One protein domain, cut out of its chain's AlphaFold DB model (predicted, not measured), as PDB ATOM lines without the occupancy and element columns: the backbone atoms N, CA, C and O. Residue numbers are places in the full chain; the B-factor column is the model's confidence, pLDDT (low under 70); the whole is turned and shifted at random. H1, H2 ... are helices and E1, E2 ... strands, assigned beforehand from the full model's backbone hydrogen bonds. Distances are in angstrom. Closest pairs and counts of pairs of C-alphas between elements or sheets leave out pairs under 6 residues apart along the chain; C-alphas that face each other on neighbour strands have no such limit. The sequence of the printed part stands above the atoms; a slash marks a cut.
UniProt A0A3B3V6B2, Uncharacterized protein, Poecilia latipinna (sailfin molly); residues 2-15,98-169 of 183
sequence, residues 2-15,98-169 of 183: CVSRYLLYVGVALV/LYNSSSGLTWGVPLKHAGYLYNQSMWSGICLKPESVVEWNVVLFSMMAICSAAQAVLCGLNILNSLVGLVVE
ATOM      1  N   CYS A   2     163.368 217.426 360.557       51.34
ATOM      2  CA  CYS A   2     162.884 218.794 360.772       51.34
ATOM      3  C   CYS A   2     163.943 219.877 361.037       51.34
ATOM      4  O   CYS A   2     163.588 221.041 360.970       51.34
ATOM      5  N   VAL A   3     165.217 219.547 361.290       58.12
ATOM      6  CA  VAL A   3     166.207 220.577 361.706       58.12
ATOM      7  C   VAL A   3     167.477 220.598 360.837       58.12
ATOM      8  O   VAL A   3     168.147 221.619 360.727       58.12
ATOM      9  N   SER A   4     167.789 219.510 360.123       57.16
ATOM     10  CA  SER A   4     169.088 219.352 359.442       57.16
ATOM     11  C   SER A   4     169.321 220.314 358.263       57.16
ATOM     12  O   SER A   4     170.419 220.849 358.141       57.16
ATOM     13  N   ARG A   5     168.315 220.591 357.419       61.66
ATOM     14  CA  ARG A   5     168.489 221.501 356.264       61.66
ATOM     15  C   ARG A   5     168.589 222.974 356.669       61.66
ATOM     16  O   ARG A   5     169.347 223.713 356.051       61.66
ATOM     17  N   TYR A   6     167.863 223.380 357.712       65.44
ATOM     18  CA  TYR A   6     167.944 224.732 358.269       65.44
ATOM     19  C   TYR A   6     169.344 225.005 358.833       65.44
ATOM     20  O   TYR A   6     169.965 226.005 358.494       65.44
ATOM     21  N   LEU A   7     169.882 224.066 359.618       63.44
ATOM     22  CA  LEU A   7     171.218 224.187 360.204       63.44
ATOM     23  C   LEU A   7     172.328 224.241 359.145       63.44
ATOM     24  O   LEU A   7     173.270 225.015 359.296       63.44
ATOM     25  N   LEU A   8     172.200 223.469 358.059       67.25
ATOM     26  CA  LEU A   8     173.122 223.537 356.921       67.25
ATOM     27  C   LEU A   8     173.109 224.933 356.280       67.25
ATOM     28  O   LEU A   8     174.165 225.506 356.038       67.25
ATOM     29  N   TYR A   9     171.920 225.496 356.044       70.25
ATOM     30  CA  TYR A   9     171.777 226.820 355.438       70.25
ATOM     31  C   TYR A   9     172.370 227.924 356.320       70.25
ATOM     32  O   TYR A   9     173.090 228.787 355.825       70.25
ATOM     33  N   VAL A  10     172.136 227.860 357.636       70.38
ATOM     34  CA  VAL A  10     172.735 228.808 358.584       70.38
ATOM     35  C   VAL A  10     174.259 228.666 358.617       70.38
ATOM     36  O   VAL A  10     174.957 229.675 358.596       70.38
ATOM     37  N   GLY A  11     174.787 227.438 358.603       69.00
ATOM     38  CA  GLY A  11     176.229 227.189 358.511       69.00
ATOM     39  C   GLY A  11     176.850 227.794 357.249       69.00
ATOM     40  O   GLY A  11     177.850 228.501 357.335       69.00
ATOM     41  N   VAL A  12     176.220 227.596 356.087       71.62
ATOM     42  CA  VAL A  12     176.671 228.173 354.808       71.62
ATOM     43  C   VAL A  12     176.590 229.704 354.817       71.62
ATOM     44  O   VAL A  12     177.502 230.357 354.319       71.62
ATOM     45  N   ALA A  13     175.553 230.289 355.420       74.88
ATOM     46  CA  ALA A  13     175.393 231.742 355.520       74.88
ATOM     47  C   ALA A  13     176.413 232.412 356.461       74.88
ATOM     48  O   ALA A  13     176.736 233.586 356.284       74.88
ATOM     49  N   LEU A  14     176.950 231.680 357.442       72.56
ATOM     50  CA  LEU A  14     177.962 232.187 358.376       72.56
ATOM     51  C   LEU A  14     179.352 232.318 357.737       72.56
ATOM     52  O   LEU A  14     180.099 233.230 358.088       72.56
ATOM     53  N   VAL A  15     179.696 231.451 356.781       75.19
ATOM     54  CA  VAL A  15     180.997 231.468 356.089       75.19
ATOM     55  C   VAL A  15     181.330 232.834 355.462       75.19
ATOM     56  O   VAL A  15     182.387 233.379 355.790       75.19
ATOM     57  N   LEU A  98     197.142 262.598 362.494       85.00
ATOM     58  CA  LEU A  98     197.924 263.809 362.687       85.00
ATOM     59  C   LEU A  98     196.991 265.020 362.617       85.00
ATOM     60  O   LEU A  98     196.336 265.237 361.594       85.00
ATOM     61  N   TYR A  99     196.954 265.814 363.683       85.75
ATOM     62  CA  TYR A  99     196.157 267.038 363.746       85.75
ATOM     63  C   TYR A  99     197.007 268.220 364.222       85.75
ATOM     64  O   TYR A  99     198.076 268.053 364.818       85.75
ATOM     65  N   ASN A 100     196.550 269.431 363.910       87.88
ATOM     66  CA  ASN A 100     197.236 270.655 364.305       87.88
ATOM     67  C   ASN A 100     196.747 271.098 365.690       87.88
ATOM     68  O   ASN A 100     195.588 271.484 365.845       87.88
ATOM     69  N   SER A 101     197.625 271.023 366.687       83.75
ATOM     70  CA  SER A 101     197.369 271.522 368.036       83.75
ATOM     71  C   SER A 101     198.025 272.891 368.231       83.75
ATOM     72  O   SER A 101     198.914 273.290 367.482       83.75
ATOM     73  N   SER A 102     197.644 273.618 369.280       81.94
ATOM     74  CA  SER A 102     198.229 274.924 369.625       81.94
ATOM     75  C   SER A 102     199.743 274.877 369.903       81.94
ATOM     76  O   SER A 102     200.393 275.919 369.903       81.94
ATOM     77  N   SER A 103     200.318 273.686 370.090       80.00
ATOM     78  CA  SER A 103     201.756 273.431 370.251       80.00
ATOM     79  C   SER A 103     202.449 272.856 369.000       80.00
ATOM     80  O   SER A 103     203.599 272.434 369.097       80.00
ATOM     81  N   GLY A 104     201.770 272.795 367.848       85.62
ATOM     82  CA  GLY A 104     202.272 272.209 366.597       85.62
ATOM     83  C   GLY A 104     201.562 270.910 366.187       85.62
ATOM     84  O   GLY A 104     200.519 270.553 366.737       85.62
ATOM     85  N   LEU A 105     202.123 270.197 365.203       85.81
ATOM     86  CA  LEU A 105     201.560 268.936 364.705       85.81
ATOM     87  C   LEU A 105     201.797 267.795 365.702       85.81
ATOM     88  O   LEU A 105     202.943 267.478 366.023       85.81
ATOM     89  N   THR A 106     200.721 267.153 366.160       85.94
ATOM     90  CA  THR A 106     200.792 266.024 367.096       85.94
ATOM     91  C   THR A 106     199.912 264.860 366.645       85.94
ATOM     92  O   THR A 106     198.863 265.038 366.023       85.94
ATOM     93  N   TRP A 107     200.362 263.640 366.942       82.88
ATOM     94  CA  TRP A 107     199.594 262.420 366.709       82.88
ATOM     95  C   TRP A 107     198.692 262.145 367.904       82.88
ATOM     96  O   TRP A 107     199.148 262.121 369.047       82.88
ATOM     97  N   GLY A 108     197.408 261.921 367.652       83.62
ATOM     98  CA  GLY A 108     196.467 261.599 368.713       83.62
ATOM     99  C   GLY A 108     195.094 261.243 368.181       83.62
ATOM    100  O   GLY A 108     194.911 260.996 366.992       83.62
ATOM    101  N   VAL A 109     194.125 261.210 369.094       85.00
ATOM    102  CA  VAL A 109     192.741 260.833 368.799       85.00
ATOM    103  C   VAL A 109     191.825 262.023 369.112       85.00
ATOM    104  O   VAL A 109     191.176 262.052 370.162       85.00
ATOM    105  N   PRO A 110     191.793 263.052 368.245       80.06
ATOM    106  CA  PRO A 110     191.056 264.290 368.518       80.06
ATOM    107  C   PRO A 110     189.529 264.094 368.494       80.06
ATOM    108  O   PRO A 110     188.782 264.922 369.008       80.06
ATOM    109  N   LEU A 111     189.051 262.981 367.926       78.81
ATOM    110  CA  LEU A 111     187.638 262.733 367.628       78.81
ATOM    111  C   LEU A 111     186.854 262.064 368.775       78.81
ATOM    112  O   LEU A 111     185.624 262.054 368.736       78.81
ATOM    113  N   LYS A 112     187.536 261.581 369.827       75.81
ATOM    114  CA  LYS A 112     186.948 260.788 370.927       75.81
ATOM    115  C   LYS A 112     185.748 261.446 371.633       75.81
ATOM    116  O   LYS A 112     184.884 260.744 372.146       75.81
ATOM    117  N   HIS A 113     185.676 262.778 371.672       69.12
ATOM    118  CA  HIS A 113     184.598 263.522 372.353       69.12
ATOM    119  C   HIS A 113     183.809 264.449 371.415       69.12
ATOM    120  O   HIS A 113     182.987 265.234 371.875       69.12
ATOM    121  N   ALA A 114     184.057 264.380 370.103       67.94
ATOM    122  CA  ALA A 114     183.560 265.375 369.152       67.94
ATOM    123  C   ALA A 114     182.218 265.002 368.494       67.94
ATOM    124  O   ALA A 114     181.703 265.773 367.694       67.94
ATOM    125  N   GLY A 115     181.639 263.828 368.781       78.88
ATOM    126  CA  GLY A 115     180.408 263.382 368.108       78.88
ATOM    127  C   GLY A 115     180.590 263.183 366.596       78.88
ATOM    128  O   GLY A 115     179.657 263.368 365.813       78.88
ATOM    129  N   TYR A 116     181.803 262.819 366.172       83.75
ATOM    130  CA  TYR A 116     182.202 262.782 364.765       83.75
ATOM    131  C   TYR A 116     181.411 261.792 363.904       83.75
ATOM    132  O   TYR A 116     181.359 261.962 362.692       83.75
ATOM    133  N   LEU A 117     180.756 260.798 364.510       84.69
ATOM    134  CA  LEU A 117     179.901 259.846 363.798       84.69
ATOM    135  C   LEU A 117     178.662 260.497 363.178       84.69
ATOM    136  O   LEU A 117     178.168 260.012 362.167       84.69
ATOM    137  N   TYR A 118     178.160 261.584 363.769       82.25
ATOM    138  CA  TYR A 118     176.992 262.295 363.247       82.25
ATOM    139  C   TYR A 118     177.385 263.432 362.301       82.25
ATOM    140  O   TYR A 118     176.677 263.717 361.341       82.25
ATOM    141  N   ASN A 119     178.523 264.084 362.563       84.38
ATOM    142  CA  ASN A 119     178.934 265.267 361.821       84.38
ATOM    143  C   ASN A 119     180.100 264.973 360.867       84.38
ATOM    144  O   ASN A 119     181.275 265.140 361.207       84.38
ATOM    145  N   GLN A 120     179.747 264.553 359.651       81.62
ATOM    146  CA  GLN A 120     180.696 264.156 358.610       81.62
ATOM    147  C   GLN A 120     181.614 265.304 358.156       81.62
ATOM    148  O   GLN A 120     182.743 265.062 357.734       81.62
ATOM    149  N   SER A 121     181.192 266.567 358.308       81.31
ATOM    150  CA  SER A 121     182.009 267.728 357.922       81.31
ATOM    151  C   SER A 121     183.295 267.872 358.747       81.31
ATOM    152  O   SER A 121     184.198 268.604 358.355       81.31
ATOM    153  N   MET A 122     183.398 267.190 359.894       78.31
ATOM    154  CA  MET A 122     184.600 267.212 360.734       78.31
ATOM    155  C   MET A 122     185.705 266.272 360.237       78.31
ATOM    156  O   MET A 122     186.858 266.430 360.636       78.31
ATOM    157  N   TRP A 123     185.383 265.308 359.368       80.88
ATOM    158  CA  TRP A 123     186.333 264.279 358.930       80.88
ATOM    159  C   TRP A 123     187.455 264.866 358.070       80.88
ATOM    160  O   TRP A 123     188.606 264.465 358.219       80.88
ATOM    161  N   SER A 124     187.139 265.861 357.238       73.62
ATOM    162  CA  SER A 124     188.089 266.538 356.347       73.62
ATOM    163  C   SER A 124     188.826 267.718 356.990       73.62
ATOM    164  O   SER A 124     189.773 268.234 356.407       73.62
ATOM    165  N   GLY A 125     188.377 268.192 358.160       74.25
ATOM    166  CA  GLY A 125     188.896 269.416 358.785       74.25
ATOM    167  C   GLY A 125     189.897 269.200 359.923       74.25
ATOM    168  O   GLY A 125     190.658 270.111 360.235       74.25
ATOM    169  N   ILE A 126     189.889 268.024 360.563       80.25
ATOM    170  CA  ILE A 126     190.667 267.765 361.789       80.25
ATOM    171  C   ILE A 126     191.902 266.903 361.513       80.25
ATOM    172  O   ILE A 126     192.988 267.203 362.011       80.25
ATOM    173  N   CYS A 127     191.749 265.831 360.735       84.12
ATOM    174  CA  CYS A 127     192.841 264.920 360.410       84.12
ATOM    175  C   CYS A 127     193.519 265.359 359.109       84.12
ATOM    176  O   CYS A 127     192.895 265.352 358.053       84.12
ATOM    177  N   LEU A 128     194.801 265.720 359.190       82.50
ATOM    178  CA  LEU A 128     195.601 266.142 358.036       82.50
ATOM    179  C   LEU A 128     196.222 264.951 357.301       82.50
ATOM    180  O   LEU A 128     196.391 264.992 356.086       82.50
ATOM    181  N   LYS A 129     196.625 263.913 358.044       78.31
ATOM    182  CA  LYS A 129     197.278 262.724 357.490       78.31
ATOM    183  C   LYS A 129     197.038 261.491 358.377       78.31
ATOM    184  O   LYS A 129     197.076 261.649 359.605       78.31
ATOM    185  N   PRO A 130     196.871 260.276 357.812       78.12
ATOM    186  CA  PRO A 130     196.615 259.956 356.393       78.12
ATOM    187  C   PRO A 130     195.292 260.545 355.869       78.12
ATOM    188  O   PRO A 130     194.431 260.922 356.668       78.12
ATOM    189  N   GLU A 131     195.163 260.688 354.545       76.62
ATOM    190  CA  GLU A 131     193.941 261.226 353.926       76.62
ATOM    191  C   GLU A 131     192.791 260.227 354.160       76.62
ATOM    192  O   GLU A 131     193.018 259.044 354.379       76.62
ATOM    193  N   SER A 132     191.537 260.676 354.249       80.19
ATOM    194  CA  SER A 132     190.352 259.792 354.369       80.19
ATOM    195  C   SER A 132     190.327 258.721 355.494       80.19
ATOM    196  O   SER A 132     189.406 257.905 355.553       80.19
ATOM    197  N   VAL A 133     191.257 258.745 356.459       84.12
ATOM    198  CA  VAL A 133     191.396 257.702 357.500       84.12
ATOM    199  C   VAL A 133     190.139 257.529 358.355       84.12
ATOM    200  O   VAL A 133     189.816 256.421 358.787       84.12
ATOM    201  N   VAL A 134     189.413 258.623 358.593       86.19
ATOM    202  CA  VAL A 134     188.192 258.629 359.405       86.19
ATOM    203  C   VAL A 134     187.075 257.858 358.719       86.19
ATOM    204  O   VAL A 134     186.485 256.978 359.340       86.19
ATOM    205  N   GLU A 135     186.833 258.135 357.440       86.69
ATOM    206  CA  GLU A 135     185.814 257.444 356.650       86.69
ATOM    207  C   GLU A 135     186.101 255.944 356.591       86.69
ATOM    208  O   GLU A 135     185.236 255.120 356.881       86.69
ATOM    209  N   TRP A 136     187.353 255.598 356.313       85.75
ATOM    210  CA  TRP A 136     187.781 254.220 356.139       85.75
ATOM    211  C   TRP A 136     187.583 253.376 357.412       85.75
ATOM    212  O   TRP A 136     187.017 252.283 357.366       85.75
ATOM    213  N   ASN A 137     187.960 253.918 358.577       87.81
ATOM    214  CA  ASN A 137     187.730 253.260 359.865       87.81
ATOM    215  C   ASN A 137     186.236 253.165 360.204       87.81
ATOM    216  O   ASN A 137     185.774 252.107 360.632       87.81
ATOM    217  N   VAL A 138     185.466 254.240 359.997       89.06
ATOM    218  CA  VAL A 138     184.020 254.252 360.277       89.06
ATOM    219  C   VAL A 138     183.294 253.201 359.444       89.06
ATOM    220  O   VAL A 138     182.479 252.455 359.990       89.06
ATOM    221  N   VAL A 139     183.610 253.088 358.152       90.38
ATOM    222  CA  VAL A 139     182.994 252.107 357.252       90.38
ATOM    223  C   VAL A 139     183.334 250.679 357.683       90.38
ATOM    224  O   VAL A 139     182.425 249.866 357.848       90.38
ATOM    225  N   LEU A 140     184.609 250.361 357.931       89.19
ATOM    226  CA  LEU A 140     185.020 248.999 358.289       89.19
ATOM    227  C   LEU A 140     184.487 248.549 359.650       89.19
ATOM    228  O   LEU A 140     183.946 247.447 359.757       89.19
ATOM    229  N   PHE A 141     184.570 249.399 360.678       90.50
ATOM    230  CA  PHE A 141     184.006 249.072 361.988       90.50
ATOM    231  C   PHE A 141     182.480 248.919 361.931       90.50
ATOM    232  O   PHE A 141     181.940 248.019 362.573       90.50
ATOM    233  N   SER A 142     181.785 249.722 361.118       90.88
ATOM    234  CA  SER A 142     180.336 249.579 360.914       90.88
ATOM    235  C   SER A 142     179.980 248.269 360.205       90.88
ATOM    236  O   SER A 142     179.058 247.571 360.628       90.88
ATOM    237  N   MET A 143     180.731 247.885 359.168       90.69
ATOM    238  CA  MET A 143     180.529 246.614 358.463       90.69
ATOM    239  C   MET A 143     180.761 245.415 359.384       90.69
ATOM    240  O   MET A 143     179.944 244.492 359.407       90.69
ATOM    241  N   MET A 144     181.823 245.450 360.196       89.56
ATOM    242  CA  MET A 144     182.079 244.429 361.211       89.56
ATOM    243  C   MET A 144     180.940 244.334 362.226       89.56
ATOM    244  O   MET A 144     180.491 243.225 362.505       89.56
ATOM    245  N   ALA A 145     180.439 245.470 362.725       90.75
ATOM    246  CA  ALA A 145     179.345 245.511 363.693       90.75
ATOM    247  C   ALA A 145     178.045 244.907 363.135       90.75
ATOM    248  O   ALA A 145     177.362 244.148 363.825       90.75
ATOM    249  N   ILE A 146     177.706 245.203 361.874       92.25
ATOM    250  CA  ILE A 146     176.526 244.631 361.206       92.25
ATOM    251  C   ILE A 146     176.696 243.119 361.024       92.25
ATOM    252  O   ILE A 146     175.784 242.353 361.346       92.25
ATOM    253  N   CYS A 147     177.865 242.676 360.552       88.69
ATOM    254  CA  CYS A 147     178.152 241.255 360.353       88.69
ATOM    255  C   CYS A 147     178.101 240.477 361.676       88.69
ATOM    256  O   CYS A 147     177.480 239.415 361.741       88.69
ATOM    257  N   SER A 148     178.691 241.008 362.752       89.06
ATOM    258  CA  SER A 148     178.677 240.364 364.067       89.06
ATOM    259  C   SER A 148     177.290 240.372 364.706       89.06
ATOM    260  O   SER A 148     176.898 239.375 365.310       89.06
ATOM    261  N   ALA A 149     176.502 241.435 364.527       90.75
ATOM    262  CA  ALA A 149     175.111 241.461 364.970       90.75
ATOM    263  C   ALA A 149     174.267 240.399 364.243       90.75
ATOM    264  O   ALA A 149     173.550 239.632 364.887       90.75
ATOM    265  N   ALA A 150     174.400 240.288 362.917       89.56
ATOM    266  CA  ALA A 150     173.723 239.252 362.138       89.56
ATOM    267  C   ALA A 150     174.158 237.837 362.563       89.56
ATOM    268  O   ALA A 150     173.317 236.954 362.747       89.56
ATOM    269  N   GLN A 151     175.457 237.628 362.798       86.19
ATOM    270  CA  GLN A 151     175.997 236.371 363.314       86.19
ATOM    271  C   GLN A 151     175.424 236.024 364.695       86.19
ATOM    272  O   GLN A 151     175.020 234.882 364.910       86.19
ATOM    273  N   ALA A 152     175.328 236.991 365.612       87.19
ATOM    274  CA  ALA A 152     174.743 236.785 366.934       87.19
ATOM    275  C   ALA A 152     173.274 236.344 366.848       87.19
ATOM    276  O   ALA A 152     172.871 235.413 367.546       87.19
ATOM    277  N   VAL A 153     172.489 236.957 365.953       89.50
ATOM    278  CA  VAL A 153     171.087 236.577 365.712       89.50
ATOM    279  C   VAL A 153     170.993 235.144 365.185       89.50
ATOM    280  O   VAL A 153     170.251 234.333 365.739       89.50
ATOM    281  N   LEU A 154     171.775 234.798 364.159       84.06
ATOM    282  CA  LEU A 154     171.784 233.450 363.578       84.06
ATOM    283  C   LEU A 154     172.228 232.384 364.593       84.06
ATOM    284  O   LEU A 154     171.595 231.331 364.703       84.06
ATOM    285  N   CYS A 155     173.270 232.662 365.383       81.94
ATOM    286  CA  CYS A 155     173.716 231.788 366.468       81.94
ATOM    287  C   CYS A 155     172.650 231.649 367.566       81.94
ATOM    288  O   CYS A 155     172.401 230.537 368.027       81.94
ATOM    289  N   GLY A 156     171.973 232.736 367.946       83.38
ATOM    290  CA  GLY A 156     170.882 232.713 368.924       83.38
ATOM    291  C   GLY A 156     169.705 231.847 368.469       83.38
ATOM    292  O   GLY A 156     169.234 230.994 369.221       83.38
ATOM    293  N   LEU A 157     169.288 231.980 367.207       83.25
ATOM    294  CA  LEU A 157     168.254 231.127 366.614       83.25
ATOM    295  C   LEU A 157     168.680 229.649 366.581       83.25
ATOM    296  O   LEU A 157     167.868 228.768 366.861       83.25
ATOM    297  N   ASN A 158     169.955 229.355 366.298       77.56
ATOM    298  CA  ASN A 158     170.485 227.987 366.343       77.56
ATOM    299  C   ASN A 158     170.470 227.381 367.754       77.56
ATOM    300  O   ASN A 158     170.184 226.187 367.896       77.56
ATOM    301  N   ILE A 159     170.741 228.183 368.790       78.38
ATOM    302  CA  ILE A 159     170.635 227.757 370.193       78.38
ATOM    303  C   ILE A 159     169.178 227.434 370.525       78.38
ATOM    304  O   ILE A 159     168.906 226.342 371.016       78.38
ATOM    305  N   LEU A 160     168.236 228.327 370.202       81.94
ATOM    306  CA  LEU A 160     166.807 228.103 370.446       81.94
ATOM    307  C   LEU A 160     166.307 226.827 369.760       81.94
ATOM    308  O   LEU A 160     165.668 225.990 370.393       81.94
ATOM    309  N   ASN A 161     166.668 226.634 368.491       75.88
ATOM    310  CA  ASN A 161     166.292 225.440 367.737       75.88
ATOM    311  C   ASN A 161     166.919 224.163 368.316       75.88
ATOM    312  O   ASN A 161     166.280 223.110 368.326       75.88
ATOM    313  N   SER A 162     168.145 224.254 368.835       72.75
ATOM    314  CA  SER A 162     168.807 223.141 369.522       72.75
ATOM    315  C   SER A 162     168.127 222.809 370.857       72.75
ATOM    316  O   SER A 162     167.944 221.635 371.161       72.75
ATOM    317  N   LEU A 163     167.693 223.815 371.627       73.94
ATOM    318  CA  LEU A 163     166.956 223.629 372.884       73.94
ATOM    319  C   LEU A 163     165.581 222.987 372.653       73.94
ATOM    320  O   LEU A 163     165.224 222.036 373.344       73.94
ATOM    321  N   VAL A 164     164.834 223.443 371.643       73.38
ATOM    322  CA  VAL A 164     163.537 222.844 371.274       73.38
ATOM    323  C   VAL A 164     163.701 221.379 370.854       73.38
ATOM    324  O   VAL A 164     162.885 220.543 371.235       73.38
ATOM    325  N   GLY A 165     164.777 221.044 370.133       66.75
ATOM    326  CA  GLY A 165     165.090 219.664 369.746       66.75
ATOM    327  C   GLY A 165     165.498 218.738 370.902       66.75
ATOM    328  O   GLY A 165     165.437 217.524 370.735       66.75
ATOM    329  N   LEU A 166     165.903 219.288 372.054       65.12
ATOM    330  CA  LEU A 166     166.171 218.524 373.280       65.12
ATOM    331  C   LEU A 166     164.897 218.291 374.106       65.12
ATOM    332  O   LEU A 166     164.761 217.240 374.720       65.12
ATOM    333  N   VAL A 167     163.973 219.258 374.120       66.94
ATOM    334  CA  VAL A 167     162.696 219.173 374.857       66.94
ATOM    335  C   VAL A 167     161.688 218.281 374.132       66.94
ATOM    336  O   VAL A 167     160.986 217.487 374.751       66.94
ATOM    337  N   VAL A 168     161.612 218.405 372.807       66.94
ATOM    338  CA  VAL A 168     160.836 217.504 371.956       66.94
ATOM    339  C   VAL A 168     161.769 216.362 371.601       66.94
ATOM    340  O   VAL A 168     162.625 216.567 370.754       66.94
ATOM    341  N   GLU A 169     161.641 215.204 372.247       55.78
ATOM    342  CA  GLU A 169     162.537 214.036 372.167       55.78
ATOM    343  C   GLU A 169     162.721 213.474 370.736       55.78
ATOM    344  O   GLU A 169     162.280 212.389 370.359       55.78
TER     345      GLU A 169
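This is residues 2 to 15 and 98 to 169 of the 183 residues of an uncharacterized protein of Poecilia latipinna (sailfin molly) (UniProt A0A3B3V6B2). One long helix, H3, makes the length of a rod; a small head with the hairpin E1 and E2 and short H2 is at its beginning, and H1 runs beside its other end. The 86 printed residues include, in order, H1, E1, E2, H2 and H3: mostly helix, with one antiparallel sheet. It is extended, radius of gyration of the C-alphas 22.0 A, spanning 71 by 21 by 20 A.

Look first at the hairpin of E1, residues 98 to 101, and E2, residues 104 to 108: N 99 and O 106 are within hydrogen-bond range, 3.1 A. H2, residues 120 to 126, is close but not clearly touching H3, residues 133 to 167; their closest C-alphas are Trp 123 and Val 134, 6.0 A. H1, residues 4 to 15, only just touches H3, with 3 pairs of C-alphas within 8 A, at residues 151 to 158 alone; the closest are Leu 14 and Gln 151, 6.8 A, at a shallow tilt of 16 degrees, opposite ways. Each O i to N i+4 pair is within range in H3, 7 of 8 in H1, and 1 of 3 in H2, beside 2 of 4 O i to N i+3 pairs.

Find C-alpha 133 at (191.396, 257.702, 357.500); H3 runs 51.1 A to C-alpha 167 at (162.696, 219.173, 374.857).

The farthest C-alphas, Ser 103 and Glu 169, are 71.2 A apart. Residues 16 to 97 are cut out; C-alphas 15 and 98 are 37.1 A apart. The link E2 to H2 is long. In this model pLDDT is under 70 at 15 residues, among them 2 to 8 and 165 to 169.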